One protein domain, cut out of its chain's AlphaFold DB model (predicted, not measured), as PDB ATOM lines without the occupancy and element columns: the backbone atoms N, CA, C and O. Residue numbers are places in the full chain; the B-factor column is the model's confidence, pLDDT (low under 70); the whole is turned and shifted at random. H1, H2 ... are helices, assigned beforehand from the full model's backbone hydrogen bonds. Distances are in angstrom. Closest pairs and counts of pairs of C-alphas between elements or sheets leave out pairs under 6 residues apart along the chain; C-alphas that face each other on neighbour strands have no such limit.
ATOM      1  N   ILE A  68     459.967 554.473 327.247       83.62
ATOM      2  CA  ILE A  68     460.262 553.142 326.683       83.62
ATOM      3  C   ILE A  68     459.950 553.098 325.176       83.62
ATOM      4  O   ILE A  68     460.718 552.530 324.406       83.62
ATOM      5  N   ARG A  69     458.866 553.756 324.738       83.19
ATOM      6  CA  ARG A  69     458.540 553.908 323.308       83.19
ATOM      7  C   ARG A  69     459.617 554.701 322.559       83.19
ATOM      8  O   ARG A  69     460.000 554.308 321.464       83.19
ATOM      9  N   GLY A  70     460.144 555.766 323.164       84.19
ATOM     10  CA  GLY A  70     461.271 556.527 322.620       84.19
ATOM     11  C   GLY A  70     462.543 555.687 322.477       84.19
ATOM     12  O   GLY A  70     463.188 555.740 321.436       84.19
ATOM     13  N   ILE A  71     462.864 554.853 323.474       86.50
ATOM     14  CA  ILE A  71     464.017 553.935 323.422       86.50
ATOM     15  C   ILE A  71     463.842 552.919 322.289       86.50
ATOM     16  O   ILE A  71     464.775 552.708 321.520       86.50
ATOM     17  N   ARG A  72     462.645 552.330 322.140       81.44
ATOM     18  CA  ARG A  72     462.347 551.353 321.075       81.44
ATOM     19  C   ARG A  72     462.542 551.916 319.666       81.44
ATOM     20  O   ARG A  72     462.935 551.174 318.773       81.44
ATOM     21  N   ASN A  73     462.308 553.213 319.485       83.44
ATOM     22  CA  ASN A  73     462.470 553.901 318.204       83.44
ATOM     23  C   ASN A  73     463.873 554.503 318.014       83.44
ATOM     24  O   ASN A  73     464.156 555.083 316.967       83.44
ATOM     25  N   HIS A  74     464.758 554.396 319.009       86.81
ATOM     26  CA  HIS A  74     466.077 555.003 318.943       86.81
ATOM     27  C   HIS A  74     466.985 554.242 317.952       86.81
ATOM     28  O   HIS A  74     467.076 553.013 318.037       86.81
ATOM     29  N   PRO A  75     467.730 554.927 317.057       87.19
ATOM     30  CA  PRO A  75     468.543 554.272 316.024       87.19
ATOM     31  C   PRO A  75     469.554 553.259 316.573       87.19
ATOM     32  O   PRO A  75     469.785 552.213 315.971       87.19
ATOM     33  N   TRP A  76     470.134 553.541 317.745       86.69
ATOM     34  CA  TRP A  76     471.056 552.619 318.416       86.69
ATOM     35  C   TRP A  76     470.368 551.342 318.917       86.69
ATOM     36  O   TRP A  76     470.970 550.276 318.864       86.69
ATOM     37  N   PHE A  77     469.107 551.430 319.355       86.19
ATOM     38  CA  PHE A  77     468.340 550.273 319.828       86.19
ATOM     39  C   PHE A  77     467.857 549.389 318.669       86.19
ATOM     40  O   PHE A  77     467.802 548.170 318.793       86.19
ATOM     41  N   LEU A  78     467.549 549.998 317.519       83.50
ATOM     42  CA  LEU A  78     467.148 549.281 316.305       83.50
ATOM     43  C   LEU A  78     468.330 548.624 315.578       83.50
ATOM     44  O   LEU A  78     468.136 547.704 314.778       83.50
ATOM     45  N   LYS A  79     469.563 549.068 315.847       82.75
ATOM     46  CA  LYS A  79     470.764 548.494 315.241       82.75
ATOM     47  C   LYS A  79     470.940 547.046 315.715       82.75
ATOM     48  O   LYS A  79     471.191 546.797 316.887       82.75
ATOM     49  N   ASN A  80     470.854 546.102 314.776       78.81
ATOM     50  CA  ASN A  80     470.953 544.654 315.007       78.81
ATOM     51  C   ASN A  80     469.843 544.053 315.888       78.81
ATOM     52  O   ASN A  80     470.050 542.985 316.464       78.81
ATOM     53  N   LEU A  81     468.668 544.691 315.983       78.44
ATOM     54  CA  LEU A  81     467.550 544.115 316.727       78.44
ATOM     55  C   LEU A  81     467.052 542.836 316.017       78.44
ATOM     56  O   LEU A  81     466.589 542.915 314.873       78.44
ATOM     57  N   PRO A  82     467.127 541.650 316.652       79.19
ATOM     58  CA  PRO A  82     466.633 540.412 316.063       79.19
ATOM     59  C   PRO A  82     465.140 540.520 315.759       79.19
ATOM     60  O   PRO A  82     464.370 541.026 316.576       79.19
ATOM     61  N   ARG A  83     464.702 539.974 314.617       66.00
ATOM     62  CA  ARG A  83     463.278 539.979 314.227       66.00
ATOM     63  C   ARG A  83     462.359 539.365 315.290       66.00
ATOM     64  O   ARG A  83     461.226 539.812 315.418       66.00
ATOM     65  N   SER A  84     462.843 538.410 316.084       65.81
ATOM     66  CA  SER A  84     462.097 537.796 317.194       65.81
ATOM     67  C   SER A  84     461.797 538.749 318.356       65.81
ATOM     68  O   SER A  84     460.833 538.531 319.082       65.81
ATOM     69  N   LEU A  85     462.593 539.809 318.531       71.44
ATOM     70  CA  LEU A  85     462.419 540.811 319.589       71.44
ATOM     71  C   LEU A  85     461.674 542.063 319.113       71.44
ATOM     72  O   LEU A  85     461.541 543.030 319.861       71.44
ATOM     73  N   THR A  86     461.185 542.061 317.874       75.69
ATOM     74  CA  THR A  86     460.345 543.149 317.372       75.69
ATOM     75  C   THR A  86     458.980 543.124 318.049       75.69
ATOM     76  O   THR A  86     458.465 542.068 318.413       75.69
ATOM     77  N   GLU A  87     458.372 544.299 318.199       69.56
ATOM     78  CA  GLU A  87     457.072 544.445 318.857       69.56
ATOM     79  C   GLU A  87     455.976 543.610 318.183       69.56
ATOM     80  O   GLU A  87     455.126 543.062 318.871       69.56
ATOM     81  N   SER A  88     456.033 543.415 316.862       66.62
ATOM     82  CA  SER A  88     455.102 542.550 316.129       66.62
ATOM     83  C   SER A  88     455.272 541.060 316.451       66.62
ATOM     84  O   SER A  88     454.274 540.352 316.566       66.62
ATOM     85  N   ALA A  89     456.507 540.583 316.635       66.62
ATOM     86  CA  ALA A  89     456.784 539.200 317.032       66.62
ATOM     87  C   ALA A  89     456.455 538.958 318.515       66.62
ATOM     88  O   ALA A  89     455.873 537.935 318.873       66.62
ATOM     89  N   GLN A  90     456.763 539.934 319.372       69.31
ATOM     90  CA  GLN A  90     456.461 539.896 320.801       69.31
ATOM     91  C   GLN A  90     454.982 540.148 321.115       69.31
ATOM     92  O   GLN A  90     454.507 539.731 322.167       69.31
ATOM     93  N   ALA A  91     454.221 540.784 320.220       68.69
ATOM     94  CA  ALA A  91     452.790 541.008 320.412       68.69
ATOM     95  C   ALA A  91     452.025 539.693 320.613       68.69
ATOM     96  O   ALA A  91     451.049 539.669 321.349       68.69
ATOM     97  N   VAL A  92     452.491 538.586 320.026       64.88
ATOM     98  CA  VAL A  92     451.920 537.251 320.265       64.88
ATOM     99  C   VAL A  92     452.069 536.825 321.733       64.88
ATOM    100  O   VAL A  92     451.175 536.178 322.268       64.88
ATOM    101  N   TYR A  93     453.152 537.243 322.394       60.50
ATOM    102  CA  TYR A  93     453.478 536.913 323.784       60.50
ATOM    103  C   TYR A  93     452.789 537.841 324.797       60.50
ATOM    104  O   TYR A  93     452.442 537.407 325.891       60.50
ATOM    105  N   TYR A  94     452.603 539.121 324.455       62.31
ATOM    106  CA  TYR A  94     452.066 540.146 325.367       62.31
ATOM    107  C   TYR A  94     450.590 540.492 325.140       62.31
ATOM    108  O   TYR A  94     450.067 541.387 325.811       62.31
ATOM    109  N   LYS A  95     449.900 539.824 324.208       62.53
ATOM    110  CA  LYS A  95     448.449 539.973 324.082       62.53
ATOM    111  C   LYS A  95     447.799 539.537 325.393       62.53
ATOM    112  O   LYS A  95     447.888 538.390 325.796       62.53
ATOM    113  N   ARG A  96     447.161 540.494 326.066       54.97
ATOM    114  CA  ARG A  96     446.428 540.305 327.326       54.97
ATOM    115  C   ARG A  96     444.986 539.848 327.089       54.97
ATOM    116  O   ARG A  96     444.152 539.933 327.984       54.97
ATOM    117  N   ASP A  97     444.675 539.412 325.876       56.66
ATOM    118  CA  ASP A  97     443.422 538.725 325.627       56.66
ATOM    119  C   ASP A  97     443.518 537.378 326.354       56.66
ATOM    120  O   ASP A  97     444.541 536.702 326.243       56.66
ATOM    121  N   ASN A  98     442.469 536.957 327.067       55.47
ATOM    122  CA  ASN A  98     442.364 535.637 327.725       55.47
ATOM    123  C   ASN A  98     442.527 534.433 326.754       55.47
ATOM    124  O   ASN A  98     442.284 533.290 327.122       55.47
ATOM    125  N   THR A  99     442.876 534.698 325.495       54.75
ATOM    126  CA  THR A  99     443.102 533.770 324.388       54.75
ATOM    127  C   THR A  99     444.568 533.691 323.959       54.75
ATOM    128  O   THR A  99     444.913 532.810 323.171       54.75
ATOM    129  N   ALA A 100     445.447 534.581 324.442       49.50
ATOM    130  CA  ALA A 100     446.880 534.344 324.328       49.50
ATOM    131  C   ALA A 100     447.213 533.087 325.143       49.50
ATOM    132  O   ALA A 100     446.635 532.917 326.223       49.50
ATOM    133  N   PRO A 101     448.096 532.193 324.659       55.75
ATOM    134  CA  PRO A 101     448.495 531.028 325.429       55.75
ATOM    135  C   PRO A 101     448.981 531.542 326.774       55.75
ATOM    136  O   PRO A 101     449.983 532.257 326.844       55.75
ATOM    137  N   THR A 102     448.230 531.257 327.836       56.50
ATOM    138  CA  THR A 102     448.720 531.529 329.176       56.50
ATOM    139  C   THR A 102     449.975 530.669 329.254       56.50
ATOM    140  O   THR A 102     449.900 529.446 329.192       56.50
ATOM    141  N   TYR A 103     451.156 531.296 329.236       59.31
ATOM    142  CA  TYR A 103     452.430 530.566 329.311       59.31
ATOM    143  C   TYR A 103     452.493 529.700 330.576       59.31
ATOM    144  O   TYR A 103     453.296 528.776 330.662       59.31
ATOM    145  N   SER A 104     451.608 529.988 331.532       62.56
ATOM    146  CA  SER A 104     451.193 529.077 332.580       62.56
ATOM    147  C   SER A 104     449.959 528.277 332.157       62.56
ATOM    148  O   SER A 104     448.903 528.840 331.891       62.56
ATOM    149  N   LEU A 105     450.067 526.951 332.180       73.12
ATOM    150  CA  LEU A 105     448.903 526.062 332.101       73.12
ATOM    151  C   LEU A 105     447.987 526.189 333.336       73.12
ATOM    152  O   LEU A 105     446.879 525.662 333.313       73.12
ATOM    153  N   GLN A 106     448.449 526.867 334.395       78.62
ATOM    154  CA  GLN A 106     447.688 527.076 335.624       78.62
ATOM    155  C   GLN A 106     446.750 528.271 335.485       78.62
ATOM    156  O   GLN A 106     447.158 529.360 335.065       78.62
ATOM    157  N   SER A 107     445.498 528.076 335.895       84.94
ATOM    158  CA  SER A 107     444.543 529.173 336.016       84.94
ATOM    159  C   SER A 107     444.922 530.098 337.177       84.94
ATOM    160  O   SER A 107     445.633 529.714 338.107       84.94
ATOM    161  N   VAL A 108     444.416 531.334 337.150       85.25
ATOM    162  CA  VAL A 108     444.593 532.281 338.266       85.25
ATOM    163  C   VAL A 108     444.067 531.684 339.577       85.25
ATOM    164  O   VAL A 108     444.699 531.847 340.618       85.25
ATOM    165  N   ASP A 109     442.967 530.932 339.518       86.81
ATOM    166  CA  ASP A 109     442.372 530.271 340.684       86.81
ATOM    167  C   ASP A 109     443.276 529.166 341.255       86.81
ATOM    168  O   ASP A 109     443.407 529.035 342.471       86.81
ATOM    169  N   GLU A 110     443.947 528.392 340.395       88.50
ATOM    170  CA  GLU A 110     444.907 527.367 340.817       88.50
ATOM    171  C   GLU A 110     446.141 527.993 341.478       88.50
ATOM    172  O   GLU A 110     446.583 527.529 342.530       88.50
ATOM    173  N   ILE A 111     446.645 529.099 340.922       90.56
ATOM    174  CA  ILE A 111     447.755 529.860 341.508       90.56
ATOM    175  C   ILE A 111     447.367 530.378 342.898       90.56
ATOM    176  O   ILE A 111     448.122 530.211 343.856       90.56
ATOM    177  N   MET A 112     446.178 530.973 343.032       90.50
ATOM    178  CA  MET A 112     445.688 531.481 344.317       90.50
ATOM    179  C   MET A 112     445.508 530.358 345.343       90.50
ATOM    180  O   MET A 112     445.898 530.524 346.498       90.50
ATOM    181  N   LYS A 113     445.025 529.186 344.918       93.62
ATOM    182  CA  LYS A 113     444.917 527.996 345.770       93.62
ATOM    183  C   LYS A 113     446.279 527.525 346.293       93.62
ATOM    184  O   LYS A 113     446.394 527.229 347.479       93.62
ATOM    185  N   ILE A 114     447.311 527.488 345.446       91.44
ATOM    186  CA  ILE A 114     448.682 527.124 345.854       91.44
ATOM    187  C   ILE A 114     449.240 528.146 346.855       91.44
ATOM    188  O   ILE A 114     449.867 527.769 347.843       91.44
ATOM    189  N   VAL A 115     448.991 529.443 346.639       94.00
ATOM    190  CA  VAL A 115     449.412 530.505 347.569       94.00
ATOM    191  C   VAL A 115     448.721 530.362 348.930       94.00
ATOM    192  O   VAL A 115     449.364 530.537 349.966       94.00
ATOM    193  N   GLU A 116     447.430 530.029 348.954       92.38
ATOM    194  CA  GLU A 116     446.687 529.757 350.191       92.38
ATOM    195  C   GLU A 116     447.177 528.495 350.908       92.38
ATOM    196  O   GLU A 116     447.269 528.479 352.136       92.38
ATOM    197  N   GLU A 117     447.517 527.449 350.157       91.88
ATOM    198  CA  GLU A 117     448.085 526.213 350.693       91.88
ATOM    199  C   GLU A 117     449.471 526.450 351.303       91.88
ATOM    200  O   GLU A 117     449.715 526.037 352.433       91.88
ATOM    201  N   ALA A 118     450.338 527.206 350.627       91.25
ATOM    202  CA  ALA A 118     451.671 527.559 351.119       91.25
ATOM    203  C   ALA A 118     451.646 528.465 352.366       91.25
ATOM    204  O   ALA A 118     452.606 528.486 353.136       91.25
ATOM    205  N   ARG A 119     450.554 529.209 352.591       90.00
ATOM    206  CA  ARG A 119     450.343 529.995 353.820       90.00
ATOM    207  C   ARG A 119     449.977 529.139 355.028       90.00
ATOM    208  O   ARG A 119     450.091 529.620 356.153       90.00
ATOM    209  N   ARG A 120     449.511 527.903 354.824       86.19
ATOM    210  CA  ARG A 120     449.247 526.980 355.930       86.19
ATOM    211  C   ARG A 120     450.576 526.394 356.382       86.19
ATOM    212  O   ARG A 120     451.131 525.513 355.734       86.19
TER     213      ARG A 120
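What this domain is: This is residues 68 to 120 of the 168 residues of an uncharacterized protein of Ensete ventricosum (UniProt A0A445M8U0). Four helices are strung out along an open chain, with short H1 and H2 near each other at one end, H3 in the middle and H4 at the far end. Residues 104 to 120, of which 108 to 118 belong to H4, stick out as an arm that adds to the length. The 53 printed residues, all helix by class with no named strand, are extended: radius of gyration of the C-alphas 17.4 A, spans 52 by 23 by 16 A.

Where its parts are: H1, residues 68 to 72, begins at C-alpha 68 (460.262, 553.142, 326.683). H2 is residues 75 to 78. H3, residues 87 to 94, is 9.3 A long. H4, residues 108 to 118, is 15.4 A long and ends at C-alpha 118 (451.671, 527.559, 351.119).

How they stand to each other: H1 and H2 are close but not clearly touching; their closest C-alphas, of Ile 71 and Phe 77, are 6.7 A apart. H3 is apart from H1, H2 and H4. Every O i to N i+4 pair is within hydrogen-bond range in H1 and H4, and 2 of 4 in H3; H2 is too short for one.

The domain as a whole: The farthest C-alphas, of Pro 75 and Arg 120, are 52.1 A apart. The printed part has no cut. The link from H3 to H4 is long, 13 residues. Residues 83 to 84 and 87 to 104 have pLDDT under 70.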